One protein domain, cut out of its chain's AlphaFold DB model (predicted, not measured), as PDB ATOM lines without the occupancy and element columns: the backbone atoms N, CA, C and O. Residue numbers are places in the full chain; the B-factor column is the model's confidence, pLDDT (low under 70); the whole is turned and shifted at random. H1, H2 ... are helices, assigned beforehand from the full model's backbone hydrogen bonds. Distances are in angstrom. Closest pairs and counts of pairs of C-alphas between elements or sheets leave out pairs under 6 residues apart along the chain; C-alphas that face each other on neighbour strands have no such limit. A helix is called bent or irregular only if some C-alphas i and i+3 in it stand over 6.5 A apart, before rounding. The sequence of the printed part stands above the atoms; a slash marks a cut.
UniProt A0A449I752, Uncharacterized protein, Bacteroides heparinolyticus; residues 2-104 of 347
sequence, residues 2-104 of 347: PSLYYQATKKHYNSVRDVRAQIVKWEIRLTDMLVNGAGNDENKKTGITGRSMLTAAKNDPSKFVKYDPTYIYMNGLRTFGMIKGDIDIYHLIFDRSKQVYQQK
ATOM      1  N   PRO A   2      10.855 -23.757  10.668       93.12
ATOM      2  CA  PRO A   2      10.347 -22.903  11.756       93.12
ATOM      3  C   PRO A   2       9.857 -21.520  11.294       93.12
ATOM      4  O   PRO A   2       8.753 -21.116  11.649       93.12
ATOM      5  N   SER A   3      10.607 -20.844  10.414       93.06
ATOM      6  CA  SER A   3      10.201 -19.556   9.827       93.06
ATOM      7  C   SER A   3       8.931 -19.657   8.972       93.06
ATOM      8  O   SER A   3       8.089 -18.765   9.022       93.06
ATOM      9  N   LEU A   4       8.726 -20.781   8.271       94.56
ATOM     10  CA  LEU A   4       7.503 -21.068   7.508       94.56
ATOM     11  C   LEU A   4       6.291 -21.181   8.439       94.56
ATOM     12  O   LEU A   4       5.271 -20.534   8.205       94.56
ATOM     13  N   TYR A   5       6.401 -21.935   9.536       94.50
ATOM     14  CA  TYR A   5       5.318 -22.043  10.519       94.50
ATOM     15  C   TYR A   5       5.036 -20.710  11.206       94.50
ATOM     16  O   TYR A   5       3.877 -20.327  11.349       94.50
ATOM     17  N   TYR A   6       6.083 -19.974  11.581       92.12
ATOM     18  CA  TYR A   6       5.941 -18.651  12.174       92.12
ATOM     19  C   TYR A   6       5.223 -17.683  11.222       92.12
ATOM     20  O   TYR A   6       4.279 -17.009  11.634       92.12
ATOM     21  N   GLN A   7       5.574 -17.666   9.934       92.31
ATOM     22  CA  GLN A   7       4.877 -16.850   8.938       92.31
ATOM     23  C   GLN A   7       3.421 -17.289   8.737       92.31
ATOM     24  O   GLN A   7       2.551 -16.438   8.550       92.31
ATOM     25  N   ALA A   8       3.125 -18.590   8.837       93.88
ATOM     26  CA  ALA A   8       1.755 -19.094   8.755       93.88
ATOM     27  C   ALA A   8       0.876 -18.490   9.859       93.88
ATOM     28  O   ALA A   8      -0.248 -18.085   9.583       93.88
ATOM     29  N   THR A   9       1.398 -18.320  11.082       91.81
ATOM     30  CA  THR A   9       0.634 -17.709  12.192       91.81
ATOM     31  C   THR A   9       0.156 -16.279  11.911       91.81
ATOM     32  O   THR A   9      -0.769 -15.813  12.569       91.81
ATOM     33  N   LYS A  10       0.753 -15.587  10.931       89.62
ATOM     34  CA  LYS A  10       0.410 -14.206  10.552       89.62
ATOM     35  C   LYS A  10      -0.700 -14.120   9.495       89.62
ATOM     36  O   LYS A  10      -1.207 -13.029   9.233       89.62
ATOM     37  N   LYS A  11      -1.066 -15.241   8.859       90.94
ATOM     38  CA  LYS A  11      -2.178 -15.311   7.895       90.94
ATOM     39  C   LYS A  11      -3.516 -15.457   8.622       90.94
ATOM     40  O   LYS A  11      -3.555 -15.597   9.836       90.94
ATOM     41  N   HIS A  12      -4.619 -15.388   7.882       92.00
ATOM     42  CA  HIS A  12      -5.953 -15.687   8.398       92.00
ATOM     43  C   HIS A  12      -6.458 -16.994   7.789       92.00
ATOM     44  O   HIS A  12      -6.330 -17.199   6.581       92.00
ATOM     45  N   TYR A  13      -7.045 -17.851   8.621       95.44
ATOM     46  CA  TYR A  13      -7.594 -19.140   8.220       95.44
ATOM     47  C   TYR A  13      -8.977 -19.336   8.837       95.44
ATOM     48  O   TYR A  13      -9.218 -18.926   9.974       95.44
ATOM     49  N   ASN A  14      -9.865 -20.020   8.113       94.88
ATOM     50  CA  ASN A  14     -11.204 -20.352   8.604       94.88
ATOM     51  C   ASN A  14     -11.226 -21.711   9.312       94.88
ATOM     52  O   ASN A  14     -12.049 -21.941  10.198       94.88
ATOM     53  N   SER A  15     -10.289 -22.597   8.968       96.62
ATOM     54  CA  SER A  15     -10.154 -23.928   9.552       96.62
ATOM     55  C   SER A  15      -8.698 -24.402   9.642       96.62
ATOM     56  O   SER A  15      -7.813 -23.922   8.933       96.62
ATOM     57  N   VAL A  16      -8.458 -25.433  10.457       96.88
ATOM     58  CA  VAL A  16      -7.171 -26.156  10.516       96.88
ATOM     59  C   VAL A  16      -6.832 -26.813   9.171       96.88
ATOM     60  O   VAL A  16      -5.664 -26.921   8.796       96.88
ATOM     61  N   ARG A  17      -7.850 -27.212   8.395       96.69
ATOM     62  CA  ARG A  17      -7.665 -27.744   7.039       96.69
ATOM     63  C   ARG A  17      -7.033 -26.702   6.114       96.69
ATOM     64  O   ARG A  17      -6.161 -27.066   5.327       96.69
ATOM     65  N   ASP A  18      -7.420 -25.434   6.242       97.25
ATOM     66  CA  ASP A  18      -6.840 -24.339   5.451       97.25
ATOM     67  C   ASP A  18      -5.373 -24.111   5.818       97.25
ATOM     68  O   ASP A  18      -4.542 -23.910   4.932       97.25
ATOM     69  N   VAL A  19      -5.035 -24.215   7.110       97.44
ATOM     70  CA  VAL A  19      -3.639 -24.170   7.568       97.44
ATOM     71  C   VAL A  19      -2.839 -25.276   6.897       97.44
ATOM     72  O   VAL A  19      -1.827 -24.998   6.260       97.44
ATOM     73  N   ARG A  20      -3.305 -26.527   6.986       96.31
ATOM     74  CA  ARG A  20      -2.607 -27.669   6.385       96.31
ATOM     75  C   ARG A  20      -2.422 -27.494   4.879       96.31
ATOM     76  O   ARG A  20      -1.321 -27.707   4.378       96.31
ATOM     77  N   ALA A  21      -3.461 -27.061   4.165       95.56
ATOM     78  CA  ALA A  21      -3.376 -26.790   2.732       95.56
ATOM     79  C   ALA A  21      -2.339 -25.698   2.411       95.56
ATOM     80  O   ALA A  21      -1.572 -25.829   1.456       95.56
ATOM     81  N   GLN A  22      -2.272 -24.642   3.225       96.62
ATOM     82  CA  GLN A  22      -1.296 -23.567   3.056       96.62
ATOM     83  C   GLN A  22       0.141 -24.011   3.366       96.62
ATOM     84  O   GLN A  22       1.056 -23.588   2.661       96.62
ATOM     85  N   ILE A  23       0.350 -24.864   4.375       96.69
ATOM     86  CA  ILE A  23       1.668 -25.440   4.675       96.69
ATOM     87  C   ILE A  23       2.141 -26.308   3.511       96.69
ATOM     88  O   ILE A  23       3.220 -26.051   2.989       96.69
ATOM     89  N   VAL A  24       1.312 -27.235   3.021       95.81
ATOM     90  CA  VAL A  24       1.661 -28.086   1.868       95.81
ATOM     91  C   VAL A  24       1.969 -27.237   0.630       95.81
ATOM     92  O   VAL A  24       2.959 -27.475  -0.059       95.81
ATOM     93  N   LYS A  25       1.177 -26.188   0.366       95.69
ATOM     94  CA  LYS A  25       1.458 -25.236  -0.721       95.69
ATOM     95  C   LYS A  25       2.845 -24.597  -0.578       95.69
ATOM     96  O   LYS A  25       3.562 -24.472  -1.570       95.69
ATOM     97  N   TRP A  26       3.218 -24.168   0.626       96.75
ATOM     98  CA  TRP A  26       4.531 -23.576   0.875       96.75
ATOM     99  C   TRP A  26       5.668 -24.597   0.863       96.75
ATOM    100  O   TRP A  26       6.753 -24.253   0.417       96.75
ATOM    101  N   GLU A  27       5.441 -25.846   1.254       96.25
ATOM    102  CA  GLU A  27       6.435 -26.920   1.134       96.25
ATOM    103  C   GLU A  27       6.730 -27.272  -0.328       96.25
ATOM    104  O   GLU A  27       7.892 -27.439  -0.700       96.25
ATOM    105  N   ILE A  28       5.702 -27.314  -1.185       96.19
ATOM    106  CA  ILE A  28       5.871 -27.490  -2.635       96.19
ATOM    107  C   ILE A  28       6.695 -26.334  -3.214       96.19
ATOM    108  O   ILE A  28       7.602 -26.557  -4.014       96.19
ATOM    109  N   ARG A  29       6.421 -25.095  -2.788       95.69
ATOM    110  CA  ARG A  29       7.195 -23.921  -3.220       95.69
ATOM    111  C   ARG A  29       8.621 -23.930  -2.701       95.69
ATOM    112  O   ARG A  29       9.528 -23.669  -3.474       95.69
ATOM    113  N   LEU A  30       8.833 -24.283  -1.439       95.62
ATOM    114  CA  LEU A  30      10.168 -24.435  -0.869       95.62
ATOM    115  C   LEU A  30      10.973 -25.488  -1.641       95.62
ATOM    116  O   LEU A  30      12.135 -25.260  -1.957       95.62
ATOM    117  N   THR A  31      10.337 -26.604  -2.009       95.56
ATOM    118  CA  THR A  31      10.938 -27.634  -2.870       95.56
ATOM    119  C   THR A  31      11.363 -27.046  -4.218       95.56
ATOM    120  O   THR A  31      12.480 -27.290  -4.661       95.56
ATOM    121  N   ASP A  32      10.506 -26.245  -4.855       95.94
ATOM    122  CA  ASP A  32      10.825 -25.557  -6.112       95.94
ATOM    123  C   ASP A  32      11.997 -24.578  -5.965       95.94
ATOM    124  O   ASP A  32      12.940 -24.607  -6.751       95.94
ATOM    125  N   MET A  33      11.969 -23.755  -4.915       96.50
ATOM    126  CA  MET A  33      13.013 -22.776  -4.615       96.50
ATOM    127  C   MET A  33      14.372 -23.447  -4.390       96.50
ATOM    128  O   MET A  33      15.370 -22.969  -4.925       96.50
ATOM    129  N   LEU A  34      14.409 -24.564  -3.657       95.75
ATOM    130  CA  LEU A  34      15.625 -25.350  -3.430       95.75
ATOM    131  C   LEU A  34      16.119 -26.024  -4.719       95.75
ATOM    132  O   LEU A  34      17.318 -26.033  -4.985       95.75
ATOM    133  N   VAL A  35      15.216 -26.563  -5.552       95.88
ATOM    134  CA  VAL A  35      15.586 -27.149  -6.856       95.88
ATOM    135  C   VAL A  35      16.196 -26.089  -7.773       95.88
ATOM    136  O   VAL A  35      17.183 -26.374  -8.451       95.88
ATOM    137  N   ASN A  36      15.645 -24.873  -7.768       95.62
ATOM    138  CA  ASN A  36      16.187 -23.747  -8.523       95.62
ATOM    139  C   ASN A  36      17.529 -23.271  -7.946       95.62
ATOM    140  O   ASN A  36      18.452 -22.997  -8.709       95.62
ATOM    141  N   GLY A  37      17.665 -23.215  -6.618       95.00
ATOM    142  CA  GLY A  37      18.912 -22.839  -5.947       95.00
ATOM    143  C   GLY A  37      20.049 -23.843  -6.147       95.00
ATOM    144  O   GLY A  37      21.208 -23.450  -6.204       95.00
ATOM    145  N   ALA A  38      19.729 -25.122  -6.358       94.19
ATOM    146  CA  ALA A  38      20.701 -26.148  -6.740       94.19
ATOM    147  C   ALA A  38      21.285 -25.956  -8.158       94.19
ATOM    148  O   ALA A  38      22.242 -26.636  -8.536       94.19
ATOM    149  N   GLY A  39      20.714 -25.062  -8.973       92.19
ATOM    150  CA  GLY A  39      21.202 -24.761 -10.317       92.19
ATOM    151  C   GLY A  39      21.181 -25.980 -11.242       92.19
ATOM    152  O   GLY A  39      20.147 -26.619 -11.421       92.19
ATOM    153  N   ASN A  40      22.319 -26.313 -11.852       92.12
ATOM    154  CA  ASN A  40      22.460 -27.470 -12.750       92.12
ATOM    155  C   ASN A  40      23.043 -28.717 -12.061       92.12
ATOM    156  O   ASN A  40      23.271 -29.723 -12.729       92.12
ATOM    157  N   ASP A  41      23.274 -28.676 -10.746       90.88
ATOM    158  CA  ASP A  41      23.850 -29.797 -10.003       90.88
ATOM    159  C   ASP A  41      22.779 -30.855  -9.691       90.88
ATOM    160  O   ASP A  41      21.965 -30.733  -8.773       90.88
ATOM    161  N   GLU A  42      22.764 -31.917 -10.494       89.75
ATOM    162  CA  GLU A  42      21.805 -33.013 -10.355       89.75
ATOM    163  C   GLU A  42      21.994 -33.839  -9.077       89.75
ATOM    164  O   GLU A  42      21.013 -34.376  -8.546       89.75
ATOM    165  N   ASN A  43      23.212 -33.889  -8.533       86.38
ATOM    166  CA  ASN A  43      23.481 -34.590  -7.282       86.38
ATOM    167  C   ASN A  43      22.833 -33.838  -6.118       86.38
ATOM    168  O   ASN A  43      22.059 -34.428  -5.362       86.38
ATOM    169  N   LYS A  44      23.039 -32.516  -6.047       86.19
ATOM    170  CA  LYS A  44      22.394 -31.648  -5.047       86.19
ATOM    171  C   LYS A  44      20.872 -31.739  -5.103       86.19
ATOM    172  O   LYS A  44      20.206 -31.888  -4.081       86.19
ATOM    173  N   LYS A  45      20.302 -31.725  -6.308       91.06
ATOM    174  CA  LYS A  45      18.850 -31.823  -6.477       91.06
ATOM    175  C   LYS A  45      18.276 -33.165  -6.019       91.06
ATOM    176  O   LYS A  45      17.139 -33.212  -5.556       91.06
ATOM    177  N   THR A  46      19.009 -34.267  -6.171       87.75
ATOM    178  CA  THR A  46      18.522 -35.615  -5.814       87.75
ATOM    179  C   THR A  46      18.221 -35.753  -4.317       87.75
ATOM    180  O   THR A  46      17.296 -36.477  -3.953       87.75
ATOM    181  N   GLY A  47      18.918 -34.999  -3.461       85.38
ATOM    182  CA  GLY A  47      18.650 -34.951  -2.019       85.38
ATOM    183  C   GLY A  47      17.388 -34.173  -1.614       85.38
ATOM    184  O   GLY A  47      16.956 -34.263  -0.465       85.38
ATOM    185  N   ILE A  48      16.759 -33.424  -2.528       91.94
ATOM    186  CA  ILE A  48      15.621 -32.556  -2.196       91.94
ATOM    187  C   ILE A  48      14.332 -33.379  -2.103       91.94
ATOM    188  O   ILE A  48      13.806 -33.903  -3.092       91.94
ATOM    189  N   THR A  49      13.777 -33.443  -0.892       90.88
ATOM    190  CA  THR A  49      12.505 -34.123  -0.616       90.88
ATOM    191  C   THR A  49      11.384 -33.542  -1.476       90.88
ATOM    192  O   THR A  49      11.152 -32.340  -1.477       90.88
ATOM    193  N   GLY A  50      10.662 -34.404  -2.193       91.81
ATOM    194  CA  GLY A  50       9.519 -34.002  -3.016       91.81
ATOM    195  C   GLY A  50       9.854 -33.546  -4.433       91.81
ATOM    196  O   GLY A  50       8.930 -33.385  -5.232       91.81
ATOM    197  N   ARG A  51      11.142 -33.437  -4.796       93.81
ATOM    198  CA  ARG A  51      11.584 -33.057  -6.147       93.81
ATOM    199  C   ARG A  51      10.912 -33.877  -7.249       93.81
ATOM    200  O   ARG A  51      10.425 -33.309  -8.222       93.81
ATOM    201  N   SER A  52      10.892 -35.202  -7.115       93.12
ATOM    202  CA  SER A  52      10.367 -36.107  -8.150       93.12
ATOM    203  C   SER A  52       8.878 -35.901  -8.437       93.12
ATOM    204  O   SER A  52       8.422 -36.174  -9.544       93.12
ATOM    205  N   MET A  53       8.129 -35.380  -7.463       95.06
ATOM    206  CA  MET A  53       6.693 -35.118  -7.571       95.06
ATOM    207  C   MET A  53       6.377 -33.652  -7.879       95.06
ATOM    208  O   MET A  53       5.211 -33.309  -8.056       95.06
ATOM    209  N   LEU A  54       7.386 -32.780  -7.958       94.25
ATOM    210  CA  LEU A  54       7.212 -31.329  -7.994       94.25
ATOM    211  C   LEU A  54       6.319 -30.862  -9.152       94.25
ATOM    212  O   LEU A  54       5.382 -30.098  -8.934       94.25
ATOM    213  N   THR A  55       6.552 -31.360 -10.370       94.06
ATOM    214  CA  THR A  55       5.748 -30.997 -11.551       94.06
ATOM    215  C   THR A  55       4.275 -31.368 -11.376       94.06
ATOM    216  O   THR A  55       3.393 -30.580 -11.710       94.06
ATOM    217  N   ALA A  56       3.991 -32.549 -10.821       95.19
ATOM    218  CA  ALA A  56       2.623 -32.977 -10.549       95.19
ATOM    219  C   ALA A  56       1.993 -32.150  -9.416       95.19
ATOM    220  O   ALA A  56       0.851 -31.714  -9.542       95.19
ATOM    221  N   ALA A  57       2.759 -31.889  -8.353       94.88
ATOM    222  CA  ALA A  57       2.320 -31.168  -7.164       94.88
ATOM    223  C   ALA A  57       2.026 -29.680  -7.421       94.88
ATOM    224  O   ALA A  57       1.132 -29.117  -6.793       94.88
ATOM    225  N   LYS A  58       2.731 -29.046  -8.370       92.88
ATOM    226  CA  LYS A  58       2.436 -27.673  -8.822       92.88
ATOM    227  C   LYS A  58       1.032 -27.544  -9.419       92.88
ATOM    228  O   LYS A  58       0.398 -26.508  -9.242       92.88
ATOM    229  N   ASN A  59       0.557 -28.587 -10.098       92.94
ATOM    230  CA  ASN A  59      -0.778 -28.620 -10.696       92.94
ATOM    231  C   ASN A  59      -1.839 -29.121  -9.708       92.94
ATOM    232  O   ASN A  59      -2.965 -28.633  -9.707       92.94
ATOM    233  N   ASP A  60      -1.485 -30.098  -8.877       93.81
ATOM    234  CA  ASP A  60      -2.375 -30.714  -7.898       93.81
ATOM    235  C   ASP A  60      -1.600 -31.012  -6.604       93.81
ATOM    236  O   ASP A  60      -0.896 -32.025  -6.535       93.81
ATOM    237  N   PRO A  61      -1.739 -30.175  -5.558       91.88
ATOM    238  CA  PRO A  61      -1.027 -30.352  -4.294       91.88
ATOM    239  C   PRO A  61      -1.261 -31.708  -3.614       91.88
ATOM    240  O   PRO A  61      -0.430 -32.136  -2.815       91.88
ATOM    241  N   SER A  62      -2.355 -32.415  -3.930       90.31
ATOM    242  CA  SER A  62      -2.607 -33.761  -3.396       90.31
ATOM    243  C   SER A  62      -1.650 -34.820  -3.957       90.31
ATOM    244  O   SER A  62      -1.456 -35.863  -3.334       90.31
ATOM    245  N   LYS A  63      -1.005 -34.534  -5.097       93.81
ATOM    246  CA  LYS A  63       0.015 -35.379  -5.736       93.81
ATOM    247  C   LYS A  63       1.427 -35.113  -5.226       93.81
ATOM    248  O   LYS A  63       2.384 -35.572  -5.847       93.81
ATOM    249  N   PHE A  64       1.583 -34.358  -4.140       93.62
ATOM    250  CA  PHE A  64       2.880 -34.224  -3.493       93.62
ATOM    251  C   PHE A  64       3.312 -35.553  -2.839       93.62
ATOM    252  O   PHE A  64       2.852 -36.639  -3.195       93.62
ATOM    253  N   VAL A  65       4.255 -35.507  -1.908       90.88
ATOM    254  CA  VAL A  65       4.767 -36.709  -1.249       90.88
ATOM    255  C   VAL A  65       3.838 -37.195  -0.141       90.88
ATOM    256  O   VAL A  65       3.228 -36.411   0.579       90.88
ATOM    257  N   LYS A  66       3.785 -38.521   0.039       88.88
ATOM    258  CA  LYS A  66       3.082 -39.151   1.167       88.88
ATOM    259  C   LYS A  66       3.644 -38.698   2.522       88.88
ATOM    260  O   LYS A  66       2.891 -38.560   3.480       88.88
ATOM    261  N   TYR A  67       4.961 -38.529   2.589       89.44
ATOM    262  CA  TYR A  67       5.678 -38.048   3.764       89.44
ATOM    263  C   TYR A  67       6.261 -36.681   3.423       89.44
ATOM    264  O   TYR A  67       7.293 -36.595   2.762       89.44
ATOM    265  N   ASP A  68       5.538 -35.633   3.802       90.31
ATOM    266  CA  ASP A  68       5.919 -34.244   3.562       90.31
ATOM    267  C   ASP A  68       7.047 -33.770   4.508       90.31
ATOM    268  O   ASP A  68       7.363 -34.451   5.493       90.31
ATOM    269  N   PRO A  69       7.713 -32.636   4.209       93.12
ATOM    270  CA  PRO A  69       8.752 -32.081   5.074       93.12
ATOM    271  C   PRO A  69       8.304 -31.915   6.530       93.12
ATOM    272  O   PRO A  69       9.059 -32.258   7.441       93.12
ATOM    273  N   THR A  70       7.078 -31.450   6.774       93.31
ATOM    274  CA  THR A  70       6.526 -31.356   8.130       93.31
ATOM    275  C   THR A  70       6.545 -32.716   8.824       93.31
ATOM    276  O   THR A  70       7.069 -32.817   9.931       93.31
ATOM    277  N   TYR A  71       6.058 -33.775   8.181       92.25
ATOM    278  CA  TYR A  71       6.070 -35.132   8.723       92.25
ATOM    279  C   TYR A  71       7.489 -35.630   9.027       92.25
ATOM    280  O   TYR A  71       7.736 -36.164  10.108       92.25
ATOM    281  N   ILE A  72       8.426 -35.452   8.092       91.44
ATOM    282  CA  ILE A  72       9.789 -35.994   8.202       91.44
ATOM    283  C   ILE A  72      10.591 -35.270   9.290       91.44
ATOM    284  O   ILE A  72      11.290 -35.912  10.078       91.44
ATOM    285  N   TYR A  73      10.491 -33.941   9.358       91.94
ATOM    286  CA  TYR A  73      11.387 -33.130  10.184       91.94
ATOM    287  C   TYR A  73      10.829 -32.778  11.565       91.94
ATOM    288  O   TYR A  73      11.616 -32.409  12.438       91.94
ATOM    289  N   MET A  74       9.520 -32.914  11.819       93.25
ATOM    290  CA  MET A  74       8.895 -32.468  13.078       93.25
ATOM    291  C   MET A  74       9.595 -33.011  14.330       93.25
ATOM    292  O   MET A  74       9.850 -32.263  15.274       93.25
ATOM    293  N   ASN A  75       9.963 -34.295  14.339       92.00
ATOM    294  CA  ASN A  75      10.668 -34.883  15.480       92.00
ATOM    295  C   ASN A  75      12.050 -34.254  15.704       92.00
ATOM    296  O   ASN A  75      12.419 -34.004  16.852       92.00
ATOM    297  N   GLY A  76      12.789 -33.950  14.635       92.75
ATOM    298  CA  GLY A  76      14.068 -33.243  14.723       92.75
ATOM    299  C   GLY A  76      13.885 -31.824  15.258       92.75
ATOM    300  O   GLY A  76      14.535 -31.443  16.229       92.75
ATOM    301  N   LEU A  77      12.914 -31.083  14.711       94.38
ATOM    302  CA  LEU A  77      12.591 -29.721  15.153       94.38
ATOM    303  C   LEU A  77      12.214 -29.668  16.643       94.38
ATOM    304  O   LEU A  77      12.609 -28.743  17.351       94.38
ATOM    305  N   ARG A  78      11.489 -30.677  17.141       93.44
ATOM    306  CA  ARG A  78      11.139 -30.813  18.564       93.44
ATOM    307  C   ARG A  78      12.319 -31.224  19.437       93.44
ATOM    308  O   ARG A  78      12.430 -30.770  20.573       93.44
ATOM    309  N   THR A  79      13.190 -32.094  18.931       93.31
ATOM    310  CA  THR A  79      14.387 -32.549  19.654       93.31
ATOM    311  C   THR A  79      15.355 -31.389  19.870       93.31
ATOM    312  O   THR A  79      15.824 -31.176  20.984       93.31
ATOM    313  N   PHE A  80      15.569 -30.558  18.853       94.06
ATOM    314  CA  PHE A  80      16.446 -29.387  18.952       94.06
ATOM    315  C   PHE A  80      15.731 -28.135  19.487       94.06
ATOM    316  O   PHE A  80      16.291 -27.044  19.491       94.06
ATOM    317  N   GLY A  81      14.488 -28.260  19.965       91.88
ATOM    318  CA  GLY A  81      13.773 -27.160  20.616       91.88
ATOM    319  C   GLY A  81      13.403 -25.993  19.692       91.88
ATOM    320  O   GLY A  81      13.059 -24.922  20.186       91.88
ATOM    321  N   MET A  82      13.456 -26.189  18.371       93.44
ATOM    322  CA  MET A  82      12.984 -25.225  17.365       93.44
ATOM    323  C   MET A  82      11.451 -25.123  17.376       93.44
ATOM    324  O   MET A  82      10.881 -24.066  17.103       93.44
ATOM    325  N   ILE A  83      10.791 -26.230  17.736       91.81
ATOM    326  CA  ILE A  83       9.370 -26.306  18.079       91.81
ATOM    327  C   ILE A  83       9.262 -26.864  19.498       91.81
ATOM    328  O   ILE A  83       9.748 -27.962  19.770       91.81
ATOM    329  N   LYS A  84       8.649 -26.121  20.420       86.50
ATOM    330  CA  LYS A  84       8.555 -26.536  21.828       86.50
ATOM    331  C   LYS A  84       7.268 -27.317  22.094       86.50
ATOM    332  O   LYS A  84       6.193 -26.919  21.656       86.50
ATOM    333  N   GLY A  85       7.386 -28.391  22.875       81.06
ATOM    334  CA  GLY A  85       6.267 -29.250  23.274       81.06
ATOM    335  C   GLY A  85       5.862 -30.297  22.229       81.06
ATOM    336  O   GLY A  85       6.348 -30.303  21.098       81.06
ATOM    337  N   ASP A  86       4.977 -31.211  22.628       82.00
ATOM    338  CA  ASP A  86       4.335 -32.175  21.727       82.00
ATOM    339  C   ASP A  86       2.983 -31.623  21.266       82.00
ATOM    340  O   ASP A  86       1.923 -31.986  21.769       82.00
ATOM    341  N   ILE A  87       3.044 -30.629  20.380       82.19
ATOM    342  CA  ILE A  87       1.879 -29.845  19.960       82.19
ATOM    343  C   ILE A  87       1.549 -30.164  18.505       82.19
ATOM    344  O   ILE A  87       2.452 -30.276  17.668       82.19
ATOM    345  N   ASP A  88       0.258 -30.274  18.193       90.69
ATOM    346  CA  ASP A  88      -0.214 -30.269  16.811       90.69
ATOM    347  C   ASP A  88       0.044 -28.887  16.195       90.69
ATOM    348  O   ASP A  88      -0.623 -27.895  16.509       90.69
ATOM    349  N   ILE A  89       1.043 -28.835  15.312       93.06
ATOM    350  CA  ILE A  89       1.508 -27.594  14.696       93.06
ATOM    351  C   ILE A  89       0.396 -26.886  13.911       93.06
ATOM    352  O   ILE A  89       0.360 -25.657  13.892       93.06
ATOM    353  N   TYR A  90      -0.539 -27.624  13.306       95.50
ATOM    354  CA  TYR A  90      -1.601 -27.037  12.492       95.50
ATOM    355  C   TYR A  90      -2.657 -26.353  13.360       95.50
ATOM    356  O   TYR A  90      -3.077 -25.239  13.046       95.50
ATOM    357  N   HIS A  91      -3.046 -26.990  14.467       94.19
ATOM    358  CA  HIS A  91      -3.953 -26.390  15.450       94.19
ATOM    359  C   HIS A  91      -3.311 -25.175  16.124       94.19
ATOM    360  O   HIS A  91      -3.940 -24.122  16.206       94.19
ATOM    361  N   LEU A  92      -2.032 -25.272  16.502       92.06
ATOM    362  CA  LEU A  92      -1.290 -24.141  17.060       92.06
ATOM    363  C   LEU A  92      -1.285 -22.947  16.100       92.06
ATOM    364  O   LEU A  92      -1.595 -21.828  16.504       92.06
ATOM    365  N   ILE A  93      -0.956 -23.171  14.825       94.19
ATOM    366  CA  ILE A  93      -0.965 -22.100  13.824       94.19
ATOM    367  C   ILE A  93      -2.375 -21.523  13.663       94.19
ATOM    368  O   ILE A  93      -2.520 -20.302  13.604       94.19
ATOM    369  N   PHE A  94      -3.409 -22.366  13.622       94.62
ATOM    370  CA  PHE A  94      -4.795 -21.924  13.486       94.62
ATOM    371  C   PHE A  94      -5.236 -21.019  14.641       94.62
ATOM    372  O   PHE A  94      -5.708 -19.903  14.404       94.62
ATOM    373  N   ASP A  95      -5.032 -21.447  15.884       90.50
ATOM    374  CA  ASP A  95      -5.436 -20.678  17.062       90.50
ATOM    375  C   ASP A  95      -4.700 -19.338  17.136       90.50
ATOM    376  O   ASP A  95      -5.299 -18.299  17.429       90.50
ATOM    377  N   ARG A  96      -3.410 -19.327  16.776       87.06
ATOM    378  CA  ARG A  96      -2.612 -18.094  16.714       87.06
ATOM    379  C   ARG A  96      -3.052 -17.168  15.592       87.06
ATOM    380  O   ARG A  96      -3.193 -15.972  15.829       87.06
ATOM    381  N   SER A  97      -3.354 -17.710  14.417       90.88
ATOM    382  CA  SER A  97      -3.867 -16.930  13.285       90.88
ATOM    383  C   SER A  97      -5.149 -16.168  13.638       90.88
ATOM    384  O   SER A  97      -5.325 -15.008  13.258       90.88
ATOM    385  N   LYS A  98      -6.027 -16.788  14.440       88.94
ATOM    386  CA  LYS A  98      -7.245 -16.156  14.956       88.94
ATOM    387  C   LYS A  98      -6.939 -15.050  15.951       88.94
ATOM    388  O   LYS A  98      -7.522 -13.980  15.823       88.94
ATOM    389  N   GLN A  99      -6.033 -15.281  16.901       84.81
ATOM    390  CA  GLN A  99      -5.631 -14.264  17.880       84.81
ATOM    391  C   GLN A  99      -5.041 -13.030  17.190       84.81
ATOM    392  O   GLN A  99      -5.499 -11.921  17.444       84.81
ATOM    393  N   VAL A 100      -4.103 -13.221  16.255       82.19
ATOM    394  CA  VAL A 100      -3.489 -12.125  15.483       82.19
ATOM    395  C   VAL A 100      -4.545 -11.358  14.685       82.19
ATOM    396  O   VAL A 100      -4.532 -10.130  14.647       82.19
ATOM    397  N   TYR A 101      -5.493 -12.065  14.066       79.69
ATOM    398  CA  TYR A 101      -6.572 -11.427  13.315       79.69
ATOM    399  C   TYR A 101      -7.557 -10.661  14.212       79.69
ATOM    400  O   TYR A 101      -7.999  -9.577  13.843       79.69
ATOM    401  N   GLN A 102      -7.882 -11.195  15.393       77.38
ATOM    402  CA  GLN A 102      -8.763 -10.556  16.376       77.38
ATOM    403  C   GLN A 102      -8.113  -9.346  17.062       77.38
ATOM    404  O   GLN A 102      -8.827  -8.427  17.454       77.38
ATOM    405  N   GLN A 103      -6.782  -9.337  17.182       67.25
ATOM    406  CA  GLN A 103      -5.993  -8.227  17.724       67.25
ATOM    407  C   GLN A 103      -5.766  -7.084  16.725       67.25
ATOM    408  O   GLN A 103      -5.294  -6.023  17.132       67.25
ATOM    409  N   LYS A 104      -6.108  -7.243  15.436       57.94
ATOM    410  CA  LYS A 104      -6.092  -6.107  14.502       57.94
ATOM    411  C   LYS A 104      -7.026  -5.015  15.041       57.94
ATOM    412  O   LYS A 104      -8.183  -5.322  15.341       57.94
TER     413      LYS A 104
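This is residues 2 to 104 of the 347 residues of an uncharacterized protein of Bacteroides heparinolyticus (UniProt A0A449I752). One long helix, H2, is the spine; H1 packs on its first half, H6 makes a corner at its first end, H4 packs on its later half. H5 points away from H2, and small H3 lies near its last end. The 103 printed residues hold six named helices, H1 to H6 in order, no named strand: all helix, only just compact, close to loose (radius of gyration of the C-alphas 14.9 A), spanning 46 by 32 by 23 A.

H1 is residues 2 to 8, from C-alpha 2 at (10.347, -22.903, 11.756); H2 is residues 16 to 37, 31.0 A; H3 is residues 42 to 46; H4 is residues 51 to 59; H5 is residues 69 to 79, 15.6 A; H6 is residues 89 to 102, 20.0 A from first to last C-alpha, and ends with C-alpha 102 at (-8.763, -10.556, 16.376). H4 and H5 are irregular: C-alphas 52 and 55 are 7.7 A apart, 72 and 75 7.4 A.

H2, the hub, touches H1 with residues 19 to 26 alone, closest C-alphas Ala 8 and Val 19, 7.5 A, a steep tilt of 52 degrees. Residues 16 to 20 alone touch H6, closest C-alphas Val 16 and Phe 94, 5.7 A. Residues 28 to 35 alone touch H4, closest C-alphas Thr 31 and Arg 51, 6.4 A. Every O i to N i+4 pair is within hydrogen-bond range in H1, H2, H3 and H6; H4 has 2 of 5, with 4 of 6 O i to N i+3 pairs, and H5 5 of 7.

The farthest C-alphas, Asn 43 and Gln 103, are 46.8 A apart. The printed part has no cut and no long link; pLDDT is under 70 at residues 103 to 104.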